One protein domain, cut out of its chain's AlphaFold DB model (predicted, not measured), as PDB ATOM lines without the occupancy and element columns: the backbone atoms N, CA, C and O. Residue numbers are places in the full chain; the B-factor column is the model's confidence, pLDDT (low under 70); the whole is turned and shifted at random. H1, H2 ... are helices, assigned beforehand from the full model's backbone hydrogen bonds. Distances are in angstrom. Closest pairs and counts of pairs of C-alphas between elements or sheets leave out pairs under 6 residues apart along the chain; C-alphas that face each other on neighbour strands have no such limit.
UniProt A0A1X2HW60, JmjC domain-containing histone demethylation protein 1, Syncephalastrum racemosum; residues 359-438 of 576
ATOM      1  N   VAL A 359     117.059 162.990 139.873       95.62
ATOM      2  CA  VAL A 359     116.977 161.516 139.821       95.62
ATOM      3  C   VAL A 359     116.726 161.012 138.387       95.62
ATOM      4  O   VAL A 359     117.306 160.010 137.966       95.62
ATOM      5  N   ARG A 360     115.905 161.725 137.600       94.06
ATOM      6  CA  ARG A 360     115.542 161.384 136.210       94.06
ATOM      7  C   ARG A 360     116.757 161.475 135.279       94.06
ATOM      8  O   ARG A 360     117.013 160.529 134.535       94.06
ATOM      9  N   ILE A 361     117.547 162.553 135.362       95.50
ATOM     10  CA  ILE A 361     118.754 162.717 134.529       95.50
ATOM     11  C   ILE A 361     119.832 161.674 134.860       95.50
ATOM     12  O   ILE A 361     120.457 161.125 133.952       95.50
ATOM     13  N   HIS A 362     119.977 161.286 136.131       97.19
ATOM     14  CA  HIS A 362     120.854 160.179 136.522       97.19
ATOM     15  C   HIS A 362     120.392 158.825 135.945       97.19
ATOM     16  O   HIS A 362     121.227 158.023 135.517       97.19
ATOM     17  N   TRP A 363     119.080 158.568 135.853       95.06
ATOM     18  CA  TRP A 363     118.565 157.396 135.132       95.06
ATOM     19  C   TRP A 363     118.841 157.460 133.625       95.06
ATOM     20  O   TRP A 363     119.196 156.430 133.052       95.06
ATOM     21  N   TYR A 364     118.750 158.629 132.982       94.12
ATOM     22  CA  TYR A 364     119.158 158.778 131.580       94.12
ATOM     23  C   TYR A 364     120.662 158.523 131.382       94.12
ATOM     24  O   TYR A 364     121.041 157.761 130.486       94.12
ATOM     25  N   ALA A 365     121.518 159.026 132.279       95.44
ATOM     26  CA  ALA A 365     122.958 158.778 132.245       95.44
ATOM     27  C   ALA A 365     123.291 157.276 132.322       95.44
ATOM     28  O   ALA A 365     124.089 156.772 131.531       95.44
ATOM     29  N   ILE A 366     122.613 156.516 133.191       94.69
ATOM     30  CA  ILE A 366     122.741 155.047 133.267       94.69
ATOM     31  C   ILE A 366     122.448 154.350 131.929       94.69
ATOM     32  O   ILE A 366     123.069 153.330 131.624       94.69
ATOM     33  N   LEU A 367     121.524 154.869 131.116       92.19
ATOM     34  CA  LEU A 367     121.165 154.288 129.816       92.19
ATOM     35  C   LEU A 367     122.208 154.630 128.745       92.19
ATOM     36  O   LEU A 367     122.651 153.724 128.039       92.19
ATOM     37  N   HIS A 368     122.634 155.897 128.682       92.44
ATOM     38  CA  HIS A 368     123.709 156.374 127.806       92.44
ATOM     39  C   HIS A 368     125.004 155.583 128.063       92.44
ATOM     40  O   HIS A 368     125.551 154.944 127.160       92.44
ATOM     41  N   TYR A 369     125.458 155.527 129.320       92.81
ATOM     42  CA  TYR A 369     126.691 154.831 129.690       92.81
ATOM     43  C   TYR A 369     126.600 153.309 129.524       92.81
ATOM     44  O   TYR A 369     127.581 152.680 129.126       92.81
ATOM     45  N   ARG A 370     125.424 152.704 129.743       91.12
ATOM     46  CA  ARG A 370     125.168 151.297 129.390       91.12
ATOM     47  C   ARG A 370     125.399 151.039 127.906       91.12
ATOM     48  O   ARG A 370     125.962 149.999 127.573       91.12
ATOM     49  N   ASP A 371     124.915 151.912 127.028       90.31
ATOM     50  CA  ASP A 371     124.972 151.670 125.586       90.31
ATOM     51  C   ASP A 371     126.360 151.955 125.004       90.31
ATOM     52  O   ASP A 371     126.846 151.135 124.225       90.31
ATOM     53  N   ARG A 372     127.070 152.970 125.514       90.31
ATOM     54  CA  ARG A 372     128.523 153.121 125.310       90.31
ATOM     55  C   ARG A 372     129.291 151.852 125.716       90.31
ATOM     56  O   ARG A 372     130.002 151.282 124.895       90.31
ATOM     57  N   LEU A 373     129.044 151.309 126.916       88.81
ATOM     58  CA  LEU A 373     129.665 150.063 127.410       88.81
ATOM     59  C   LEU A 373     129.232 148.769 126.688       88.81
ATOM     60  O   LEU A 373     129.765 147.695 126.986       88.81
ATOM     61  N   LYS A 374     128.257 148.822 125.769       88.00
ATOM     62  CA  LYS A 374     127.967 147.724 124.824       88.00
ATOM     63  C   LYS A 374     128.774 147.843 123.532       88.00
ATOM     64  O   LYS A 374     129.016 146.816 122.903       88.00
ATOM     65  N   GLN A 375     129.112 149.068 123.126       89.56
ATOM     66  CA  GLN A 375     129.867 149.370 121.909       89.56
ATOM     67  C   GLN A 375     131.367 149.148 122.142       89.56
ATOM     68  O   GLN A 375     131.984 148.385 121.408       89.56
ATOM     69  N   ASP A 376     131.918 149.726 123.211       87.94
ATOM     70  CA  ASP A 376     133.272 149.446 123.697       87.94
ATOM     71  C   ASP A 376     133.283 149.367 125.230       87.94
ATOM     72  O   ASP A 376     132.791 150.243 125.936       87.94
ATOM     73  N   ILE A 377     133.877 148.299 125.763       83.19
ATOM     74  CA  ILE A 377     133.992 148.057 127.205       83.19
ATOM     75  C   ILE A 377     135.039 148.961 127.882       83.19
ATOM     76  O   ILE A 377     135.053 149.055 129.106       83.19
ATOM     77  N   ASN A 378     135.908 149.623 127.108       82.88
ATOM     78  CA  ASN A 378     137.002 150.466 127.604       82.88
ATOM     79  C   ASN A 378     136.743 151.978 127.422       82.88
ATOM     80  O   ASN A 378     137.593 152.779 127.804       82.88
ATOM     81  N   CYS A 379     135.585 152.385 126.890       87.94
ATOM     82  CA  CYS A 379     135.287 153.766 126.470       87.94
ATOM     83  C   CYS A 379     135.086 154.793 127.605       87.94
ATOM     84  O   CYS A 379     134.560 155.884 127.360       87.94
ATOM     85  N   LEU A 380     135.439 154.431 128.842       89.44
ATOM     86  CA  LEU A 380     135.249 155.224 130.056       89.44
ATOM     87  C   LEU A 380     136.575 155.415 130.788       89.44
ATOM     88  O   LEU A 380     137.340 154.466 130.979       89.44
ATOM     89  N   SER A 381     136.789 156.624 131.295       89.00
ATOM     90  CA  SER A 381     137.846 156.899 132.263       89.00
ATOM     91  C   SER A 381     137.632 156.128 133.574       89.00
ATOM     92  O   SER A 381     136.527 155.699 133.918       89.00
ATOM     93  N   GLU A 382     138.697 155.996 134.368       89.06
ATOM     94  CA  GLU A 382     138.604 155.413 135.710       89.06
ATOM     95  C   GLU A 382     137.621 156.174 136.615       89.06
ATOM     96  O   GLU A 382     136.887 155.542 137.376       89.06
ATOM     97  N   ARG A 383     137.557 157.510 136.490       87.00
ATOM     98  CA  ARG A 383     136.639 158.361 137.264       87.00
ATOM     99  C   ARG A 383     135.180 158.096 136.905       87.00
ATOM    100  O   ARG A 383     134.390 157.843 137.811       87.00
ATOM    101  N   GLU A 384     134.841 158.065 135.614       92.56
ATOM    102  CA  GLU A 384     133.492 157.696 135.153       92.56
ATOM    103  C   GLU A 384     133.124 156.288 135.622       92.56
ATOM    104  O   GLU A 384     132.068 156.090 136.215       92.56
ATOM    105  N   ARG A 385     134.011 155.304 135.425       94.38
ATOM    106  CA  ARG A 385     133.769 153.909 135.820       94.38
ATOM    107  C   ARG A 385     133.503 153.777 137.325       94.38
ATOM    108  O   ARG A 385     132.533 153.128 137.714       94.38
ATOM    109  N   ALA A 386     134.320 154.411 138.167       93.19
ATOM    110  CA  ALA A 386     134.150 154.395 139.620       93.19
ATOM    111  C   ALA A 386     132.894 155.165 140.073       93.19
ATOM    112  O   ALA A 386     132.146 154.681 140.928       93.19
ATOM    113  N   GLY A 387     132.624 156.327 139.471       96.12
ATOM    114  CA  GLY A 387     131.427 157.127 139.731       96.12
ATOM    115  C   GLY A 387     130.138 156.399 139.356       96.12
ATOM    116  O   GLY A 387     129.193 156.376 140.140       96.12
ATOM    117  N   LEU A 388     130.117 155.716 138.210       97.31
ATOM    118  CA  LEU A 388     128.967 154.937 137.747       97.31
ATOM    119  C   LEU A 388     128.705 153.703 138.612       97.31
ATOM    120  O   LEU A 388     127.547 153.343 138.808       97.31
ATOM    121  N   MET A 389     129.737 153.077 139.188       97.38
ATOM    122  CA  MET A 389     129.533 152.011 140.179       97.38
ATOM    123  C   MET A 389     128.812 152.554 141.421       97.38
ATOM    124  O   MET A 389     127.828 151.957 141.856       97.38
ATOM    125  N   LYS A 390     129.221 153.726 141.931       97.81
ATOM    126  CA  LYS A 390     128.515 154.407 143.033       97.81
ATOM    127  C   LYS A 390     127.095 154.820 142.656       97.81
ATOM    128  O   LYS A 390     126.194 154.647 143.471       97.81
ATOM    129  N   LEU A 391     126.879 155.292 141.430       98.06
ATOM    130  CA  LEU A 391     125.550 155.661 140.950       98.06
ATOM    131  C   LEU A 391     124.605 154.458 140.858       98.06
ATOM    132  O   LEU A 391     123.446 154.556 141.251       98.06
ATOM    133  N   VAL A 392     125.094 153.314 140.376       97.69
ATOM    134  CA  VAL A 392     124.305 152.077 140.308       97.69
ATOM    135  C   VAL A 392     123.913 151.589 141.706       97.69
ATOM    136  O   VAL A 392     122.762 151.201 141.899       97.69
ATOM    137  N   ASP A 393     124.826 151.646 142.682       97.19
ATOM    138  CA  ASP A 393     124.517 151.310 144.079       97.19
ATOM    139  C   ASP A 393     123.497 152.300 144.691       97.19
ATOM    140  O   ASP A 393     122.560 151.879 145.374       97.19
ATOM    141  N   TRP A 394     123.632 153.604 144.408       97.50
ATOM    142  CA  TRP A 394     122.727 154.655 144.894       97.50
ATOM    143  C   TRP A 394     121.312 154.528 144.314       97.50
ATOM    144  O   TRP A 394     120.359 154.417 145.081       97.50
ATOM    145  N   LEU A 395     121.168 154.431 142.986       95.81
ATOM    146  CA  LEU A 395     119.870 154.244 142.320       95.81
ATOM    147  C   LEU A 395     119.197 152.925 142.712       95.81
ATOM    148  O   LEU A 395     117.972 152.853 142.800       95.81
ATOM    149  N   TYR A 396     119.980 151.871 142.976       93.88
ATOM    150  CA  TYR A 396     119.429 150.628 143.510       93.88
ATOM    151  C   TYR A 396     118.901 150.821 144.938       93.88
ATOM    152  O   TYR A 396     117.827 150.314 145.252       93.88
ATOM    153  N   SER A 397     119.608 151.565 145.796       93.81
ATOM    154  CA  SER A 397     119.132 151.896 147.146       93.81
ATOM    155  C   SER A 397     117.860 152.748 147.106       93.81
ATOM    156  O   SER A 397     116.867 152.381 147.732       93.81
ATOM    157  N   ASP A 398     117.862 153.830 146.327       93.12
ATOM    158  CA  ASP A 398     116.746 154.768 146.182       93.12
ATOM    159  C   ASP A 398     115.462 154.078 145.690       93.12
ATOM    160  O   ASP A 398     114.431 154.081 146.371       93.12
ATOM    161  N   MET A 399     115.562 153.328 144.588       91.12
ATOM    162  CA  MET A 399     114.456 152.522 144.067       91.12
ATOM    163  C   MET A 399     113.887 151.552 145.117       91.12
ATOM    164  O   MET A 399     112.680 151.309 145.124       91.12
ATOM    165  N   LYS A 400     114.713 150.995 146.019       89.62
ATOM    166  CA  LYS A 400     114.242 150.110 147.102       89.62
ATOM    167  C   LYS A 400     113.625 150.862 148.285       89.62
ATOM    168  O   LYS A 400     112.711 150.313 148.893       89.62
ATOM    169  N   LYS A 401     114.053 152.095 148.585       88.94
ATOM    170  CA  LYS A 401     113.413 152.952 149.605       88.94
ATOM    171  C   LYS A 401     111.981 153.332 149.221       88.94
ATOM    172  O   LYS A 401     111.116 153.373 150.090       88.94
ATOM    173  N   SER A 402     111.716 153.533 147.925       82.50
ATOM    174  CA  SER A 402     110.416 153.979 147.385       82.50
ATOM    175  C   SER A 402     109.194 153.110 147.741       82.50
ATOM    176  O   SER A 402     108.066 153.475 147.408       82.50
ATOM    177  N   SER A 403     109.406 151.929 148.343       70.88
ATOM    178  CA  SER A 403     108.389 150.919 148.703       70.88
ATOM    179  C   SER A 403     107.502 150.436 147.542       70.88
ATOM    180  O   SER A 403     106.587 149.636 147.728       70.88
ATOM    181  N   SER A 404     107.802 150.886 146.325       77.25
ATOM    182  CA  SER A 404     107.014 150.687 145.118       77.25
ATOM    183  C   SER A 404     107.610 149.582 144.253       77.25
ATOM    184  O   SER A 404     108.797 149.258 144.333       77.25
ATOM    185  N   SER A 405     106.806 149.005 143.353       82.88
ATOM    186  CA  SER A 405     107.384 148.130 142.328       82.88
ATOM    187  C   SER A 405     108.325 148.942 141.416       82.88
ATOM    188  O   SER A 405     108.009 150.096 141.110       82.88
ATOM    189  N   PRO A 406     109.422 148.361 140.894       83.06
ATOM    190  CA  PRO A 406     110.357 149.067 140.011       83.06
ATOM    191  C   PRO A 406     109.703 149.758 138.804       83.06
ATOM    192  O   PRO A 406     110.185 150.785 138.342       83.06
ATOM    193  N   ARG A 407     108.582 149.224 138.297       82.19
ATOM    194  CA  ARG A 407     107.819 149.838 137.195       82.19
ATOM    195  C   ARG A 407     107.004 151.054 137.628       82.19
ATOM    196  O   ARG A 407     106.792 151.939 136.812       82.19
ATOM    197  N   VAL A 408     106.529 151.081 138.873       83.81
ATOM    198  CA  VAL A 408     105.805 152.230 139.437       83.81
ATOM    199  C   VAL A 408     106.794 153.353 139.733       83.81
ATOM    200  O   VAL A 408     106.577 154.456 139.257       83.81
ATOM    201  N   TYR A 409     107.923 153.043 140.380       87.12
ATOM    202  CA  TYR A 409     109.002 154.003 140.646       87.12
ATOM    203  C   TYR A 409     109.554 154.656 139.360       87.12
ATOM    204  O   TYR A 409     109.638 155.878 139.268       87.12
ATOM    205  N   LEU A 410     109.850 153.869 138.313       85.94
ATOM    206  CA  LEU A 410     110.282 154.441 137.028       85.94
ATOM    207  C   LEU A 410     109.179 155.262 136.334       85.94
ATOM    208  O   LEU A 410     109.500 156.174 135.577       85.94
ATOM    209  N   LYS A 411     107.894 154.959 136.586       85.88
ATOM    210  CA  LYS A 411     106.764 155.729 136.049       85.88
ATOM    211  C   LYS A 411     106.547 157.043 136.810       85.88
ATOM    212  O   LYS A 411     106.220 158.027 136.166       85.88
ATOM    213  N   SER A 412     106.756 157.094 138.127       86.94
ATOM    214  CA  SER A 412     106.736 158.359 138.888       86.94
ATOM    215  C   SER A 412     107.927 159.267 138.565       86.94
ATOM    216  O   SER A 412     107.859 160.463 138.802       86.94
ATOM    217  N   LEU A 413     108.996 158.717 137.980       86.31
ATOM    218  CA  LEU A 413     110.064 159.493 137.342       86.31
ATOM    219  C   LEU A 413     109.776 159.820 135.864       86.31
ATOM    220  O   LEU A 413     110.631 160.405 135.212       86.31
ATOM    221  N   GLU A 414     108.610 159.431 135.340       84.56
ATOM    222  CA  GLU A 414     108.098 159.695 133.979       84.56
ATOM    223  C   GLU A 414     109.027 159.259 132.833       84.56
ATOM    224  O   GLU A 414     108.902 159.687 131.688       84.56
ATOM    225  N   LEU A 415     109.939 158.331 133.122       80.75
ATOM    226  CA  LEU A 415     110.919 157.840 132.164       80.75
ATOM    227  C   LEU A 415     110.206 157.086 131.015       80.75
ATOM    228  O   LEU A 415     109.548 156.073 131.282       80.75
ATOM    229  N   PRO A 416     110.376 157.477 129.733       62.22
ATOM    230  CA  PRO A 416     109.609 156.967 128.580       62.22
ATOM    231  C   PRO A 416     109.989 155.533 128.147       62.22
ATOM    232  O   PRO A 416     109.812 155.117 126.999       62.22
ATOM    233  N   ILE A 417     110.549 154.737 129.057       60.47
ATOM    234  CA  ILE A 417     111.305 153.529 128.747       60.47
ATOM    235  C   ILE A 417     110.506 152.280 129.113       60.47
ATOM    236  O   ILE A 417     110.105 152.071 130.258       60.47
ATOM    237  N   LYS A 418     110.400 151.338 128.172       62.34
ATOM    238  CA  LYS A 418     109.835 149.995 128.404       62.34
ATOM    239  C   LYS A 418     110.813 149.076 129.171       62.34
ATOM    240  O   LYS A 418     111.043 147.931 128.771       62.34
ATOM    241  N   LEU A 419     111.398 149.561 130.274       63.59
ATOM    242  CA  LEU A 419     112.259 148.784 131.175       63.59
ATOM    243  C   LEU A 419     111.441 147.695 131.877       63.59
ATOM    244  O   LEU A 419     110.822 147.904 132.918       63.59
ATOM    245  N   LYS A 420     111.461 146.484 131.308       59.75
ATOM    246  CA  LYS A 420     110.759 145.319 131.870       59.75
ATOM    247  C   LYS A 420     111.238 144.962 133.289       59.75
ATOM    248  O   LYS A 420     110.428 144.424 134.051       59.75
ATOM    249  N   SER A 421     112.495 145.289 133.620       78.88
ATOM    250  CA  SER A 421     113.171 145.060 134.907       78.88
ATOM    251  C   SER A 421     114.323 146.061 135.148       78.88
ATOM    252  O   SER A 421     115.412 145.920 134.591       78.88
ATOM    253  N   ALA A 422     114.106 147.058 136.012       85.62
ATOM    254  CA  ALA A 422     115.126 148.046 136.396       85.62
ATOM    255  C   ALA A 422     116.299 147.417 137.173       85.62
ATOM    256  O   ALA A 422     117.462 147.721 136.916       85.62
ATOM    257  N   ASP A 423     116.000 146.465 138.063       86.69
ATOM    258  CA  ASP A 423     116.994 145.693 138.815       86.69
ATOM    259  C   ASP A 423     118.022 145.008 137.910       86.69
ATOM    260  O   ASP A 423     119.215 145.029 138.198       86.69
ATOM    261  N   GLU A 424     117.576 144.404 136.806       87.25
ATOM    262  CA  GLU A 424     118.463 143.674 135.894       87.25
ATOM    263  C   GLU A 424     119.285 144.615 135.011       87.25
ATOM    264  O   GLU A 424     120.429 144.294 134.691       87.25
ATOM    265  N   LEU A 425     118.760 145.802 134.683       90.06
ATOM    266  CA  LEU A 425     119.544 146.884 134.083       90.06
ATOM    267  C   LEU A 425     120.717 147.264 135.002       90.06
ATOM    268  O   LEU A 425     121.871 147.180 134.577       90.06
ATOM    269  N   LEU A 426     120.434 147.607 136.262       92.94
ATOM    270  CA  LEU A 426     121.450 148.022 137.235       92.94
ATOM    271  C   LEU A 426     122.468 146.902 137.519       92.94
ATOM    272  O   LEU A 426     123.675 147.114 137.392       92.94
ATOM    273  N   LYS A 427     122.012 145.669 137.788       91.44
ATOM    274  CA  LYS A 427     122.894 144.497 137.979       91.44
ATOM    275  C   LYS A 427     123.752 144.198 136.750       91.44
ATOM    276  O   LYS A 427     124.910 143.801 136.890       91.44
ATOM    277  N   SER A 428     123.211 144.339 135.537       90.44
ATOM    278  CA  SER A 428     123.993 144.088 134.324       90.44
ATOM    279  C   SER A 428     125.032 145.177 134.084       90.44
ATOM    280  O   SER A 428     126.165 144.842 133.748       90.44
ATOM    281  N   LEU A 429     124.694 146.445 134.329       92.75
ATOM    282  CA  LEU A 429     125.646 147.548 134.228       92.75
ATOM    283  C   LEU A 429     126.772 147.420 135.265       92.75
ATOM    284  O   LEU A 429     127.937 147.503 134.888       92.75
ATOM    285  N   MET A 430     126.465 147.093 136.526       94.81
ATOM    286  CA  MET A 430     127.484 146.814 137.552       94.81
ATOM    287  C   MET A 430     128.450 145.698 137.119       94.81
ATOM    288  O   MET A 430     129.662 145.825 137.284       94.81
ATOM    289  N   ARG A 431     127.948 144.614 136.507       91.31
ATOM    290  CA  ARG A 431     128.804 143.544 135.956       91.31
ATOM    291  C   ARG A 431     129.697 144.027 134.810       91.31
ATOM    292  O   ARG A 431     130.841 143.589 134.733       91.31
ATOM    293  N   HIS A 432     129.207 144.912 133.941       90.69
ATOM    294  CA  HIS A 432     130.009 145.487 132.856       90.69
ATOM    295  C   HIS A 432     131.089 146.431 133.404       90.69
ATOM    296  O   HIS A 432     132.244 146.304 133.017       90.69
ATOM    297  N   LEU A 433     130.748 147.309 134.354       93.19
ATOM    298  CA  LEU A 433     131.689 148.232 135.003       93.19
ATOM    299  C   LEU A 433     132.824 147.488 135.724       93.19
ATOM    300  O   LEU A 433     133.991 147.827 135.542       93.19
ATOM    301  N   ARG A 434     132.503 146.419 136.465       92.12
ATOM    302  CA  ARG A 434     133.499 145.554 137.125       92.12
ATOM    303  C   ARG A 434     134.389 144.818 136.119       92.12
ATOM    304  O   ARG A 434     135.605 144.779 136.284       92.12
ATOM    305  N   ALA A 435     133.823 144.305 135.023       88.31
ATOM    306  CA  ALA A 435     134.610 143.702 133.946       88.31
ATOM    307  C   ALA A 435     135.525 144.726 133.235       88.31
ATOM    308  O   ALA A 435     136.664 144.401 132.902       88.31
ATOM    309  N   ALA A 436     135.067 145.973 133.070       86.56
ATOM    310  CA  ALA A 436     135.853 147.106 132.573       86.56
ATOM    311  C   ALA A 436     136.923 147.597 133.571       86.56
ATOM    312  O   ALA A 436     137.852 148.300 133.180       86.56
ATOM    313  N   ALA A 437     136.816 147.234 134.854       87.62
ATOM    314  CA  ALA A 437     137.848 147.430 135.875       87.62
ATOM    315  C   ALA A 437     138.849 146.255 135.956       87.62
ATOM    316  O   ALA A 437     139.785 146.298 136.749       87.62
ATOM    317  N   GLY A 438     138.671 145.205 135.144       85.00
ATOM    318  CA  GLY A 438     139.514 144.004 135.160       85.00
ATOM    319  C   GLY A 438     139.133 142.961 136.220       85.00
ATOM    320  O   GLY A 438     139.841 141.965 136.373       85.00
TER     321      GLY A 438
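What this domain is: This is residues 359 to 438 of the 576 residues of the protein "JmjC domain-containing histone demethylation protein 1" of Syncephalastrum racemosum (UniProt A0A1X2HW60). Two long helices, H2 and H4, lie side by side and run opposite ways, and a third, H1, crosses the pair aslant, so that the centres of the three make a triangle. The short helix H3 lies crosswise at one end, by the end of H2 and the beginning of H4. The printed part has 80 residues with four named helices, H1, H2, H3 and H4 along the chain, and no named strand; the class is all helix. The whole is compact, with a radius of gyration of the C-alphas of 12.5 A, and elongated, spanning 34 by 21 by 19 A.

How they stand to each other: H2, residues 382 to 401, is the longest helix. It touches H4, residues 422 to 436, at a shallow tilt of 21 degrees, opposite ways; their closest C-alphas, of Val 392 and Leu 426, are 5.8 A apart. H1, residues 359 to 375, touches H2 with residues 362 to 366 alone, at a steep tilt of 49 degrees, opposite ways; the closest C-alphas are those of Ile 366 and Leu 388, 7.7 A. H1 and H4 are close but not clearly touching, with the C-alphas of Arg 370 and Leu 429 closest at 6.1 A. H3, residues 406 to 412, only just touches H4, with 3 pairs of C-alphas within 8 A, the closest being Pro 406 and Ala 422 at 6.1 A; the two are about perpendicular at 75 degrees. H1 and H3 are apart. The helix packing is mostly crossed, but only just: of 3 touching pairs, 1 is at a shallow tilt. In H1, H2, H3 and H4 every O i to N i+4 pair is within hydrogen-bond range.

Where its parts are: H2 is 28.9 A long, H1 25.2 A, H4 21.1 A and H3 10.0 A. H1 begins at C-alpha 359, (116.977, 161.516, 139.821), and H4 ends at C-alpha 436, (135.853, 147.106, 132.573).

The domain as a whole: The C-alphas farthest apart, of Ser 412 and Gly 438, are 36.0 A apart. The printed part has no cut. The link from H2 to H3 is tight, those from H1 to H2 and H3 to H4 are short. Residues 416 to 420 have pLDDT under 70.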